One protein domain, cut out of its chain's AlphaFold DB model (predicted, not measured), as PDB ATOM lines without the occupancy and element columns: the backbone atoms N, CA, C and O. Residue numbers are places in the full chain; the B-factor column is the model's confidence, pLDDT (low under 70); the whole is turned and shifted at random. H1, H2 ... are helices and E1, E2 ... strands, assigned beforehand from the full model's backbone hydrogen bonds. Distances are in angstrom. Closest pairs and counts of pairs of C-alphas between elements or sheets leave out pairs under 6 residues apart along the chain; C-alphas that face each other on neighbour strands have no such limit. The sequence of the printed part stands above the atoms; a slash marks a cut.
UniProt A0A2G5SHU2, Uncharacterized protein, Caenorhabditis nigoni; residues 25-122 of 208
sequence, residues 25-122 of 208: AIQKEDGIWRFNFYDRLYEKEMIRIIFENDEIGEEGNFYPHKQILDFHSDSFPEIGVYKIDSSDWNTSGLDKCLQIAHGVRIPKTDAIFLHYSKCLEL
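This is residues 25 to 122 of the 208 residues of an uncharacterized protein of Caenorhabditis nigoni (UniProt A0A2G5SHU2). Helix H2 is in the middle, with a small three-stranded sheet over one side of it, the short hairpin E1 and E2 near another side, and H3 crossing it steeply. The 98 printed residues have five named strands and three named helices, in the order E1 E2 E3 E4 H1 E5 H2 H3. The larger sheet, E4 E3 E5, is mixed; the class is mixed helices and strands, with under half of the residues in named elements. The whole is compact, with a radius of gyration of the C-alphas of 12.9 A and spans of 34 by 27 by 24 A.

Find C-alpha 25 at (139.447, 156.252, 208.909), where E1, residues 25 to 27, begins; E2 is residues 33 to 35. Then come E3, residues 48 to 53, 14.7 A; E4, residues 58 to 62, 13.3 A; H1, residues 66 to 70; and E5, residues 81 to 83. H2, residues 91 to 101, runs 15.5 A; H3, residues 112 to 119, runs 11.1 A to C-alpha 119 at (150.711, 141.129, 192.228).

In hairpin E1 and E2, find N 26 and O 34, 2.9 A apart. E3 and E4 form an antiparallel hairpin, with N 49 and O 62 at 2.8 A; E3 and E5 are parallel, with N 50 and O 82 at 2.9 A. H2 is on this sheet, height 11.0 A, over E4 and along it at 14 degrees on the local plane. H2 and H3 touch, closest C-alphas Cys 97 and Phe 113, 6.1 A, at a steep tilt of 69 degrees, only just short of about perpendicular, the same way. H1 and H2 are close but not clearly touching, closest C-alphas Leu 69 and Ala 101, 6.7 A. In H1, H2 and H3 every O i to N i+4 pair is within hydrogen-bond range.

The farthest C-alphas, Glu 29 and Glu 78, are 35.8 A apart. The printed part has no cut; E2 to E3 is a long link. Look for pLDDT under 70 at residues 42 to 43, 54 to 57 and 86 to 88.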
ATOM      1  N   ALA A  25     138.943 157.410 208.199       91.69
ATOM      2  CA  ALA A  25     139.447 156.252 208.909       91.69
ATOM      3  C   ALA A  25     138.664 156.041 210.208       91.69
ATOM      4  O   ALA A  25     138.161 156.994 210.803       91.69
ATOM      5  N   ILE A  26     138.595 154.792 210.655       92.75
ATOM      6  CA  ILE A  26     137.980 154.396 211.923       92.75
ATOM      7  C   ILE A  26     139.041 153.684 212.752       92.75
ATOM      8  O   ILE A  26     139.690 152.755 212.268       92.75
ATOM      9  N   GLN A  27     139.209 154.096 214.005       93.88
ATOM     10  CA  GLN A  27     139.974 153.323 214.974       93.88
ATOM     11  C   GLN A  27     139.077 152.228 215.551       93.88
ATOM     12  O   GLN A  27     137.998 152.516 216.069       93.88
ATOM     13  N   LYS A  28     139.497 150.968 215.428       88.88
ATOM     14  CA  LYS A  28     138.780 149.835 216.025       88.88
ATOM     15  C   LYS A  28     139.118 149.686 217.511       88.88
ATOM     16  O   LYS A  28     140.020 150.341 218.026       88.88
ATOM     17  N   GLU A  29     138.393 148.802 218.198       88.62
ATOM     18  CA  GLU A  29     138.593 148.492 219.625       88.62
ATOM     19  C   GLU A  29     140.014 147.998 219.946       88.62
ATOM     20  O   GLU A  29     140.508 148.202 221.050       88.62
ATOM     21  N   ASP A  30     140.699 147.399 218.968       87.75
ATOM     22  CA  ASP A  30     142.104 146.983 219.064       87.75
ATOM     23  C   ASP A  30     143.102 148.159 219.004       87.75
ATOM     24  O   ASP A  30     144.316 147.953 219.053       87.75
ATOM     25  N   GLY A  31     142.608 149.396 218.895       90.00
ATOM     26  CA  GLY A  31     143.407 150.612 218.780       90.00
ATOM     27  C   GLY A  31     144.002 150.832 217.388       90.00
ATOM     28  O   GLY A  31     144.730 151.810 217.191       90.00
ATOM     29  N   ILE A  32     143.704 149.969 216.414       91.25
ATOM     30  CA  ILE A  32     144.261 150.039 215.063       91.25
ATOM     31  C   ILE A  32     143.355 150.892 214.181       91.25
ATOM     32  O   ILE A  32     142.153 150.652 214.048       91.25
ATOM     33  N   TRP A  33     143.959 151.889 213.543       93.56
ATOM     34  CA  TRP A  33     143.301 152.696 212.523       93.56
ATOM     35  C   TRP A  33     143.099 151.891 211.243       93.56
ATOM     36  O   TRP A  33     144.023 151.233 210.767       93.56
ATOM     37  N   ARG A  34     141.896 151.967 210.670       93.44
ATOM     38  CA  ARG A  34     141.582 151.456 209.335       93.44
ATOM     39  C   ARG A  34     141.094 152.582 208.452       93.44
ATOM     40  O   ARG A  34     140.109 153.235 208.791       93.44
ATOM     41  N   PHE A  35     141.767 152.784 207.332       94.31
ATOM     42  CA  PHE A  35     141.336 153.716 206.304       94.31
ATOM     43  C   PHE A  35     140.086 153.192 205.607       94.31
ATOM     44  O   PHE A  35     139.915 151.987 205.424       94.31
ATOM     45  N   ASN A  36     139.199 154.107 205.240       92.00
ATOM     46  CA  ASN A  36     138.002 153.788 204.486       92.00
ATOM     47  C   ASN A  36     138.326 153.799 202.990       92.00
ATOM     48  O   ASN A  36     138.487 154.865 202.399       92.00
ATOM     49  N   PHE A  37     138.410 152.612 202.395       92.94
ATOM     50  CA  PHE A  37     138.614 152.446 200.956       92.94
ATOM     51  C   PHE A  37     137.317 152.155 200.199       92.94
ATOM     52  O   PHE A  37     137.364 151.957 198.993       92.94
ATOM     53  N   TYR A  38     136.168 152.088 200.868       89.81
ATOM     54  CA  TYR A  38     134.904 151.709 200.230       89.81
ATOM     55  C   TYR A  38     134.187 152.913 199.616       89.81
ATOM     56  O   TYR A  38     133.478 152.779 198.619       89.81
ATOM     57  N   ASP A  39     134.424 154.102 200.169       87.19
ATOM     58  CA  ASP A  39     133.808 155.331 199.691       87.19
ATOM     59  C   ASP A  39     134.650 155.989 198.593       87.19
ATOM     60  O   ASP A  39     135.818 156.340 198.780       87.19
ATOM     61  N   ARG A  40     134.022 156.227 197.438       80.75
ATOM     62  CA  ARG A  40     134.630 156.971 196.332       80.75
ATOM     63  C   ARG A  40     134.827 158.435 196.731       80.75
ATOM     64  O   ARG A  40     133.855 159.161 196.935       80.75
ATOM     65  N   LEU A  41     136.079 158.889 196.801       70.88
ATOM     66  CA  LEU A  41     136.384 160.318 196.937       70.88
ATOM     67  C   LEU A  41     136.349 161.035 195.580       70.88
ATOM     68  O   LEU A  41     136.188 160.415 194.529       70.88
ATOM     69  N   TYR A  42     136.550 162.357 195.612       68.25
ATOM     70  CA  TYR A  42     136.853 163.153 194.425       68.25
ATOM     71  C   TYR A  42     137.916 162.458 193.559       68.25
ATOM     72  O   TYR A  42     138.992 162.104 194.035       68.25
ATOM     73  N   GLU A  43     137.600 162.289 192.273       64.81
ATOM     74  CA  GLU A  43     138.268 161.358 191.347       64.81
ATOM     75  C   GLU A  43     139.772 161.585 191.149       64.81
ATOM     76  O   GLU A  43     140.453 160.708 190.633       64.81
ATOM     77  N   LYS A  44     140.300 162.754 191.521       70.88
ATOM     78  CA  LYS A  44     141.676 163.145 191.189       70.88
ATOM     79  C   LYS A  44     142.738 162.604 192.147       70.88
ATOM     80  O   LYS A  44     143.905 162.587 191.779       70.88
ATOM     81  N   GLU A  45     142.364 162.202 193.361       78.62
ATOM     82  CA  GLU A  45     143.323 161.782 194.403       78.62
ATOM     83  C   GLU A  45     143.280 160.278 194.702       78.62
ATOM     84  O   GLU A  45     144.170 159.751 195.376       78.62
ATOM     85  N   MET A  46     142.251 159.588 194.206       84.44
ATOM     86  CA  MET A  46     142.031 158.163 194.429       84.44
ATOM     87  C   MET A  46     142.158 157.394 193.126       84.44
ATOM     88  O   MET A  46     141.777 157.880 192.062       84.44
ATOM     89  N   ILE A  47     142.619 156.157 193.236       90.25
ATOM     90  CA  ILE A  47     142.508 155.180 192.160       90.25
ATOM     91  C   ILE A  47     141.356 154.229 192.459       90.25
ATOM     92  O   ILE A  47     141.146 153.865 193.612       90.25
ATOM     93  N   ARG A  48     140.599 153.821 191.438       92.25
ATOM     94  CA  ARG A  48     139.582 152.777 191.591       92.25
ATOM     95  C   ARG A  48     140.226 151.421 191.318       92.25
ATOM     96  O   ARG A  48     140.559 151.130 190.174       92.25
ATOM     97  N   ILE A  49     140.386 150.599 192.347       91.50
ATOM     98  CA  ILE A  49     140.807 149.204 192.205       91.50
ATOM     99  C   ILE A  49     139.558 148.337 192.077       91.50
ATOM    100  O   ILE A  49     138.700 148.362 192.959       91.50
ATOM    101  N   ILE A  50     139.473 147.590 190.980       90.12
ATOM    102  CA  ILE A  50     138.390 146.655 190.675       90.12
ATOM    103  C   ILE A  50     138.911 145.229 190.814       90.12
ATOM    104  O   ILE A  50     139.978 144.912 190.288       90.12
ATOM    105  N   PHE A  51     138.144 144.377 191.483       87.25
ATOM    106  CA  PHE A  51     138.456 142.962 191.664       87.25
ATOM    107  C   PHE A  51     137.171 142.132 191.678       87.25
ATOM    108  O   PHE A  51     136.095 142.648 191.983       87.25
ATOM    109  N   GLU A  52     137.270 140.853 191.339       82.62
ATOM    110  CA  GLU A  52     136.161 139.914 191.507       82.62
ATOM    111  C   GLU A  52     136.072 139.521 192.984       82.62
ATOM    112  O   GLU A  52     137.073 139.154 193.597       82.62
ATOM    113  N   ASN A  53     134.903 139.693 193.599       72.25
ATOM    114  CA  ASN A  53     134.687 139.291 194.981       72.25
ATOM    115  C   ASN A  53     134.117 137.875 195.010       72.25
ATOM    116  O   ASN A  53     132.903 137.689 194.899       72.25
ATOM    117  N   ASP A  54     134.993 136.898 195.229       66.69
ATOM    118  CA  ASP A  54     134.644 135.472 195.245       66.69
ATOM    119  C   ASP A  54     133.549 135.117 196.268       66.69
ATOM    120  O   ASP A  54     132.831 134.134 196.095       66.69
ATOM    121  N   GLU A  55     133.384 135.911 197.333       67.12
ATOM    122  CA  GLU A  55     132.384 135.646 198.380       67.12
ATOM    123  C   GLU A  55     130.946 135.914 197.911       67.12
ATOM    124  O   GLU A  55     130.005 135.307 198.426       67.12
ATOM    125  N   ILE A  56     130.762 136.838 196.964       67.56
ATOM    126  CA  ILE A  56     129.441 137.325 196.530       67.56
ATOM    127  C   ILE A  56     129.235 137.096 195.021       67.56
ATOM    128  O   ILE A  56     128.108 137.155 194.535       67.56
ATOM    129  N   GLY A  57     130.300 136.779 194.274       69.38
ATOM    130  CA  GLY A  57     130.268 136.658 192.813       69.38
ATOM    131  C   GLY A  57     130.009 137.996 192.115       69.38
ATOM    132  O   GLY A  57     129.483 138.025 191.004       69.38
ATOM    133  N   GLU A  58     130.329 139.106 192.783       75.88
ATOM    134  CA  GLU A  58     130.118 140.468 192.293       75.88
ATOM    135  C   GLU A  58     131.434 141.246 192.220       75.88
ATOM    136  O   GLU A  58     132.428 140.909 192.862       75.88
ATOM    137  N   GLU A  59     131.442 142.325 191.442       83.44
ATOM    138  CA  GLU A  59     132.597 143.209 191.321       83.44
ATOM    139  C   GLU A  59     132.800 144.034 192.608       83.44
ATOM    140  O   GLU A  59     131.993 144.898 192.964       83.44
ATOM    141  N   GLY A  60     133.918 143.798 193.292       86.94
ATOM    142  CA  GLY A  60     134.386 144.589 194.419       86.94
ATOM    143  C   GLY A  60     135.133 145.846 193.971       86.94
ATOM    144  O   GLY A  60     135.768 145.887 192.916       86.94
ATOM    145  N   ASN A  61     135.055 146.898 194.789       90.94
ATOM    146  CA  ASN A  61     135.701 148.177 194.511       90.94
ATOM    147  C   ASN A  61     136.415 148.720 195.747       90.94
ATOM    148  O   ASN A  61     135.814 148.823 196.817       90.94
ATOM    149  N   PHE A  62     137.664 149.142 195.562       93.44
ATOM    150  CA  PHE A  62     138.397 149.954 196.527       93.44
ATOM    151  C   PHE A  62     138.834 151.282 195.916       93.44
ATOM    152  O   PHE A  62     139.132 151.377 194.728       93.44
ATOM    153  N   TYR A  63     138.918 152.298 196.765       93.19
ATOM    154  CA  TYR A  63     139.333 153.654 196.437       93.19
ATOM    155  C   TYR A  63     140.491 154.084 197.346       93.19
ATOM    156  O   TYR A  63     140.281 154.894 198.240       93.19
ATOM    157  N   PRO A  64     141.699 153.510 197.218       92.88
ATOM    158  CA  PRO A  64     142.873 153.962 197.966       92.88
ATOM    159  C   PRO A  64     143.462 155.271 197.421       92.88
ATOM    160  O   PRO A  64     143.285 155.619 196.249       92.88
ATOM    161  N   HIS A  65     144.231 155.968 198.266       91.38
ATOM    162  CA  HIS A  65     144.934 157.195 197.884       91.38
ATOM    163  C   HIS A  65     146.080 156.884 196.926       91.38
ATOM    164  O   HIS A  65     147.043 156.202 197.288       91.38
ATOM    165  N   LYS A  66     146.014 157.449 195.718       89.88
ATOM    166  CA  LYS A  66     146.987 157.169 194.657       89.88
ATOM    167  C   LYS A  66     148.406 157.554 195.067       89.88
ATOM    168  O   LYS A  66     149.306 156.741 194.946       89.88
ATOM    169  N   GLN A  67     148.593 158.745 195.637       90.50
ATOM    170  CA  GLN A  67     149.919 159.228 196.054       90.50
ATOM    171  C   GLN A  67     150.624 158.283 197.038       90.50
ATOM    172  O   GLN A  67     151.848 158.184 197.033       90.50
ATOM    173  N   ILE A  68     149.857 157.589 197.884       92.88
ATOM    174  CA  ILE A  68     150.399 156.601 198.818       92.88
ATOM    175  C   ILE A  68     150.788 155.331 198.062       92.88
ATOM    176  O   ILE A  68     151.855 154.779 198.304       92.88
ATOM    177  N   LEU A  69     149.954 154.877 197.129       93.75
ATOM    178  CA  LEU A  69     150.262 153.702 196.317       93.75
ATOM    179  C   LEU A  69     151.453 153.919 195.376       93.75
ATOM    180  O   LEU A  69     152.284 153.024 195.269       93.75
ATOM    181  N   ASP A  70     151.597 155.109 194.793       93.00
ATOM    182  CA  ASP A  70     152.722 155.481 193.922       93.00
ATOM    183  C   ASP A  70     154.067 155.433 194.657       93.00
ATOM    184  O   ASP A  70     155.106 155.142 194.075       93.00
ATOM    185  N   PHE A  71     154.069 155.670 195.973       93.62
ATOM    186  CA  PHE A  71     155.272 155.485 196.786       93.62
ATOM    187  C   PHE A  71     155.727 154.013 196.828       93.62
ATOM    188  O   PHE A  71     156.891 153.707 197.107       93.62
ATOM    189  N   HIS A  72     154.804 153.087 196.580       93.12
ATOM    190  CA  HIS A  72     155.006 151.650 196.682       93.12
ATOM    191  C   HIS A  72     155.079 150.926 195.347       93.12
ATOM    192  O   HIS A  72     155.510 149.781 195.363       93.12
ATOM    193  N   SER A  73     154.629 151.518 194.245       93.62
ATOM    194  CA  SER A  73     154.508 150.832 192.961       93.62
ATOM    195  C   SER A  73     154.278 151.835 191.832       93.62
ATOM    196  O   SER A  73     153.450 152.734 191.963       93.62
ATOM    197  N   ASP A  74     154.968 151.630 190.711       91.75
ATOM    198  CA  ASP A  74     154.786 152.411 189.482       91.75
ATOM    199  C   ASP A  74     153.704 151.808 188.560       91.75
ATOM    200  O   ASP A  74     153.421 152.351 187.493       91.75
ATOM    201  N   SER A  75     153.094 150.677 188.938       89.31
ATOM    202  CA  SER A  75     152.162 149.923 188.080       89.31
ATOM    203  C   SER A  75     150.760 150.532 188.035       89.31
ATOM    204  O   SER A  75     149.934 150.140 187.207       89.31
ATOM    205  N   PHE A  76     150.455 151.479 188.926       90.00
ATOM    206  CA  PHE A  76     149.138 152.102 188.985       90.00
ATOM    207  C   PHE A  76     148.974 153.178 187.896       90.00
ATOM    208  O   PHE A  76     149.830 154.056 187.761       90.00
ATOM    209  N   PRO A  77     147.863 153.174 187.133       87.19
ATOM    210  CA  PRO A  77     147.602 154.190 186.122       87.19
ATOM    211  C   PRO A  77     147.512 155.587 186.737       87.19
ATOM    212  O   PRO A  77     147.038 155.763 187.859       87.19
ATOM    213  N   GLU A  78     147.909 156.597 185.961       78.69
ATOM    214  CA  GLU A  78     147.902 158.000 186.391       78.69
ATOM    215  C   GLU A  78     146.501 158.481 186.802       78.69
ATOM    216  O   GLU A  78     146.342 159.198 187.789       78.69
ATOM    217  N   ILE A  79     145.473 158.052 186.069       78.94
ATOM    218  CA  ILE A  79     144.066 158.330 186.354       78.94
ATOM    219  C   ILE A  79     143.256 157.079 186.018       78.94
ATOM    220  O   ILE A  79     143.482 156.441 184.989       78.94
ATOM    221  N   GLY A  80     142.255 156.776 186.845       82.81
ATOM    222  CA  GLY A  80     141.184 155.858 186.477       82.81
ATOM    223  C   GLY A  80     141.173 154.562 187.275       82.81
ATOM    224  O   GLY A  80     141.041 154.579 188.500       82.81
ATOM    225  N   VAL A  81     141.188 153.447 186.548       88.12
ATOM    226  CA  VAL A  81     140.821 152.122 187.050       88.12
ATOM    227  C   VAL A  81     142.008 151.172 186.949       88.12
ATOM    228  O   VAL A  81     142.567 151.009 185.869       88.12
ATOM    229  N   TYR A  82     142.340 150.511 188.054       89.62
ATOM    230  CA  TYR A  82     143.240 149.362 188.082       89.62
ATOM    231  C   TYR A  82     142.404 148.097 188.257       89.62
ATOM    232  O   TYR A  82     141.743 147.936 189.284       89.62
ATOM    233  N   LYS A  83     142.395 147.220 187.255       88.56
ATOM    234  CA  LYS A  83     141.664 145.955 187.324       88.56
ATOM    235  C   LYS A  83     142.615 144.837 187.731       88.56
ATOM    236  O   LYS A  83     143.700 144.714 187.173       88.56
ATOM    237  N   ILE A  84     142.198 144.045 188.707       86.12
ATOM    238  CA  ILE A  84     142.881 142.824 189.118       86.12
ATOM    239  C   ILE A  84     142.279 141.669 188.311       86.12
ATOM    240  O   ILE A  84     141.074 141.438 188.374       86.12
ATOM    241  N   ASP A  85     143.117 140.972 187.543       73.94
ATOM    242  CA  ASP A  85     142.693 139.935 186.585       73.94
ATOM    243  C   ASP A  85     142.669 138.506 187.166       73.94
ATOM    244  O   ASP A  85     142.407 137.551 186.439       73.94
ATOM    245  N   SER A  86     142.961 138.327 188.457       66.81
ATOM    246  CA  SER A  86     143.029 137.006 189.097       66.81
ATOM    247  C   SER A  86     141.809 136.754 189.986       66.81
ATOM    248  O   SER A  86     141.313 137.666 190.643       66.81
ATOM    249  N   SER A  87     141.355 135.500 189.999       62.44
ATOM    250  CA  SER A  87     140.213 134.982 190.765       62.44
ATOM    251  C   SER A  87     140.584 134.466 192.161       62.44
ATOM    252  O   SER A  87     139.807 133.744 192.764       62.44
ATOM    253  N   ASP A  88     141.798 134.742 192.652       69.31
ATOM    254  CA  ASP A  88     142.286 134.211 193.939       69.31
ATOM    255  C   ASP A  88     142.289 135.283 195.051       69.31
ATOM    256  O   ASP A  88     143.022 135.206 196.053       69.31
ATOM    257  N   TRP A  89     141.498 136.342 194.871       75.69
ATOM    258  CA  TRP A  89     141.505 137.521 195.730       75.69
ATOM    259  C   TRP A  89     140.310 137.509 196.660       75.69
ATOM    260  O   TRP A  89     139.197 137.856 196.285       75.69
ATOM    261  N   ASN A  90     140.562 137.251 197.943       79.69
ATOM    262  CA  ASN A  90     139.558 137.576 198.941       79.69
ATOM    263  C   ASN A  90     139.621 139.072 199.294       79.69
ATOM    264  O   ASN A  90     140.687 139.658 199.520       79.69
ATOM    265  N   THR A  91     138.440 139.683 199.404       85.44
ATOM    266  CA  THR A  91     138.251 141.101 199.747       85.44
ATOM    267  C   THR A  91     139.030 141.509 201.003       85.44
ATOM    268  O   THR A  91     139.636 142.578 201.064       85.44
ATOM    269  N   SER A  92     139.038 140.637 202.017       86.94
ATOM    270  CA  SER A  92     139.667 140.881 203.322       86.94
ATOM    271  C   SER A  92     141.188 141.024 203.239       86.94
ATOM    272  O   SER A  92     141.785 141.858 203.922       86.94
ATOM    273  N   GLY A  93     141.847 140.207 202.425       88.00
ATOM    274  CA  GLY A  93     143.293 140.206 202.278       88.00
ATOM    275  C   GLY A  93     143.782 141.338 201.389       88.00
ATOM    276  O   GLY A  93     144.811 141.941 201.710       88.00
ATOM    277  N   LEU A  94     143.016 141.697 200.353       89.94
ATOM    278  CA  LEU A  94     143.268 142.901 199.565       89.94
ATOM    279  C   LEU A  94     143.126 144.170 200.422       89.94
ATOM    280  O   LEU A  94     144.058 144.976 200.435       89.94
ATOM    281  N   ASP A  95     142.046 144.308 201.209       92.12
ATOM    282  CA  ASP A  95     141.880 145.418 202.170       92.12
ATOM    283  C   ASP A  95     143.114 145.521 203.070       92.12
ATOM    284  O   ASP A  95     143.781 146.550 203.101       92.12
ATOM    285  N   LYS A  96     143.506 144.428 203.731       92.50
ATOM    286  CA  LYS A  96     144.670 144.427 204.630       92.50
ATOM    287  C   LYS A  96     145.977 144.814 203.933       92.50
ATOM    288  O   LYS A  96     146.774 145.529 204.539       92.50
ATOM    289  N   CYS A  97     146.207 144.392 202.689       93.62
ATOM    290  CA  CYS A  97     147.389 144.819 201.931       93.62
ATOM    291  C   CYS A  97     147.382 146.327 201.670       93.62
ATOM    292  O   CYS A  97     148.400 146.988 201.887       93.62
ATOM    293  N   LEU A  98     146.231 146.884 201.286       94.56
ATOM    294  CA  LEU A  98     146.065 148.325 201.105       94.56
ATOM    295  C   LEU A  98     146.224 149.082 202.429       94.56
ATOM    296  O   LEU A  98     146.893 150.114 202.455       94.56
ATOM    297  N   GLN A  99     145.702 148.559 203.543       95.69
ATOM    298  CA  GLN A  99     145.894 149.154 204.871       95.69
ATOM    299  C   GLN A  99     147.389 149.227 205.225       95.69
ATOM    300  O   GLN A  99     147.859 150.269 205.682       95.69
ATOM    301  N   ILE A 100     148.161 148.159 204.977       95.75
ATOM    302  CA  ILE A 100     149.616 148.154 205.222       95.75
ATOM    303  C   ILE A 100     150.328 149.170 204.322       95.75
ATOM    304  O   ILE A 100     151.190 149.897 204.815       95.75
ATOM    305  N   ALA A 101     149.948 149.274 203.043       95.88
ATOM    306  CA  ALA A 101     150.462 150.316 202.146       95.88
ATOM    307  C   ALA A 101     150.182 151.728 202.697       95.88
ATOM    308  O   ALA A 101     151.017 152.615 202.616       95.88
ATOM    309  N   HIS A 102     149.048 151.926 203.370       94.88
ATOM    310  CA  HIS A 102     148.709 153.194 204.026       94.88
ATOM    311  C   HIS A 102     149.319 153.344 205.432       94.88
ATOM    312  O   HIS A 102     148.951 154.243 206.188       94.88
ATOM    313  N   GLY A 103     150.277 152.490 205.800       94.19
ATOM    314  CA  GLY A 103     151.042 152.592 207.044       94.19
ATOM    315  C   GLY A 103     150.407 151.905 208.255       94.19
ATOM    316  O   GLY A 103     150.933 152.019 209.367       94.19
ATOM    317  N   VAL A 104     149.309 151.165 208.078       94.12
ATOM    318  CA  VAL A 104     148.673 150.419 209.171       94.12
ATOM    319  C   VAL A 104     149.525 149.209 209.553       94.12
ATOM    320  O   VAL A 104     149.836 148.338 208.742       94.12
ATOM    321  N   ARG A 105     149.870 149.108 210.838       90.62
ATOM    322  CA  ARG A 105     150.632 147.976 211.382       90.62
ATOM    323  C   ARG A 105     149.695 146.864 211.830       90.62
ATOM    324  O   ARG A 105     149.255 146.840 212.976       90.62
ATOM    325  N   ILE A 106     149.410 145.928 210.932       88.06
ATOM    326  CA  ILE A 106     148.559 144.772 211.237       88.06
ATOM    327  C   ILE A 106     149.352 143.751 212.084       88.06
ATOM    328  O   ILE A 106     150.402 143.291 211.628       88.06
ATOM    329  N   PRO A 107     148.878 143.365 213.292       82.69
ATOM    330  CA  PRO A 107     149.599 142.449 214.183       82.69
ATOM    331  C   PRO A 107     149.716 141.027 213.634       82.69
ATOM    332  O   PRO A 107     150.725 140.359 213.837       82.69
ATOM    333  N   LYS A 108     148.669 140.563 212.947       82.31
ATOM    334  CA  LYS A 108     148.603 139.236 212.336       82.31
ATOM    335  C   LYS A 108     148.618 139.392 210.822       82.31
ATOM    336  O   LYS A 108     147.584 139.680 210.220       82.31
ATOM    337  N   THR A 109     149.796 139.230 210.226       82.81
ATOM    338  CA  THR A 109     149.905 139.028 208.779       82.81
ATOM    339  C   THR A 109     149.383 137.640 208.419       82.81
ATOM    340  O   THR A 109     149.255 136.785 209.292       82.81
ATOM    341  N   ASP A 110     149.067 137.409 207.162       85.94
ATOM    342  CA  ASP A 110     148.875 136.076 206.608       85.94
ATOM    343  C   ASP A 110     149.837 135.971 205.425       85.94
ATOM    344  O   ASP A 110     150.110 136.980 204.764       85.94
ATOM    345  N   ALA A 111     150.379 134.784 205.178       86.50
ATOM    346  CA  ALA A 111     151.302 134.573 204.079       86.50
ATOM    347  C   ALA A 111     150.648 134.952 202.738       86.50
ATOM    348  O   ALA A 111     151.340 135.458 201.860       86.50
ATOM    349  N   ILE A 112     149.319 134.842 202.597       86.69
ATOM    350  CA  ILE A 112     148.614 135.281 201.379       86.69
ATOM    351  C   ILE A 112     148.820 136.776 201.066       86.69
ATOM    352  O   ILE A 112     148.784 137.180 199.906       86.69
ATOM    353  N   PHE A 113     149.132 137.615 202.062       90.50
ATOM    354  CA  PHE A 113     149.413 139.040 201.832       90.50
ATOM    355  C   PHE A 113     150.683 139.252 201.008       90.50
ATOM    356  O   PHE A 113     150.816 140.264 200.323       90.50
ATOM    357  N   LEU A 114     151.620 138.299 201.046       92.31
ATOM    358  CA  LEU A 114     152.790 138.323 200.178       92.31
ATOM    359  C   LEU A 114     152.387 138.222 198.716       92.31
ATOM    360  O   LEU A 114     152.858 139.029 197.920       92.31
ATOM    361  N   HIS A 115     151.482 137.297 198.398       90.00
ATOM    362  CA  HIS A 115     150.969 137.121 197.048       90.00
ATOM    363  C   HIS A 115     150.299 138.402 196.539       90.00
ATOM    364  O   HIS A 115     150.721 138.969 195.533       90.00
ATOM    365  N   TYR A 116     149.363 138.951 197.314       90.62
ATOM    366  CA  TYR A 116     148.668 140.188 196.954       90.62
ATOM    367  C   TYR A 116     149.613 141.380 196.791       90.62
ATOM    368  O   TYR A 116     149.537 142.108 195.802       90.62
ATOM    369  N   SER A 117     150.554 141.564 197.722       93.25
ATOM    370  CA  SER A 117     151.538 142.645 197.618       93.25
ATOM    371  C   SER A 117     152.435 142.511 196.386       93.25
ATOM    372  O   SER A 117     152.820 143.523 195.811       93.25
ATOM    373  N   LYS A 118     152.744 141.278 195.966       91.88
ATOM    374  CA  LYS A 118     153.560 140.993 194.785       91.88
ATOM    375  C   LYS A 118     152.806 141.269 193.494       91.88
ATOM    376  O   LYS A 118     153.376 141.913 192.623       91.88
ATOM    377  N   CYS A 119     151.550 140.851 193.395       89.06
ATOM    378  CA  CYS A 119     150.711 141.129 192.228       89.06
ATOM    379  C   CYS A 119     150.384 142.619 192.054       89.06
ATOM    380  O   CYS A 119     150.183 143.069 190.933       89.06
ATOM    381  N   LEU A 120     150.340 143.388 193.146       91.00
ATOM    382  CA  LEU A 120     150.204 144.852 193.107       91.00
ATOM    383  C   LEU A 120     151.554 145.586 193.025       91.00
ATOM    384  O   LEU A 120     151.592 146.815 193.065       91.00
ATOM    385  N   GLU A 121     152.661 144.840 192.992       93.31
ATOM    386  CA  GLU A 121     154.034 145.356 192.978       93.31
ATOM    387  C   GLU A 121     154.357 146.326 194.136       93.31
ATOM    388  O   GLU A 121     155.267 147.146 194.051       93.31
ATOM    389  N   LEU A 122     153.658 146.190 195.270       95.31
ATOM    390  CA  LEU A 122     153.824 147.008 196.473       95.31
ATOM    391  C   LEU A 122     155.091 146.600 197.240       95.31
ATOM    392  O   LEU A 122     155.025 145.981 198.307       95.31
TER     393      LEU A 122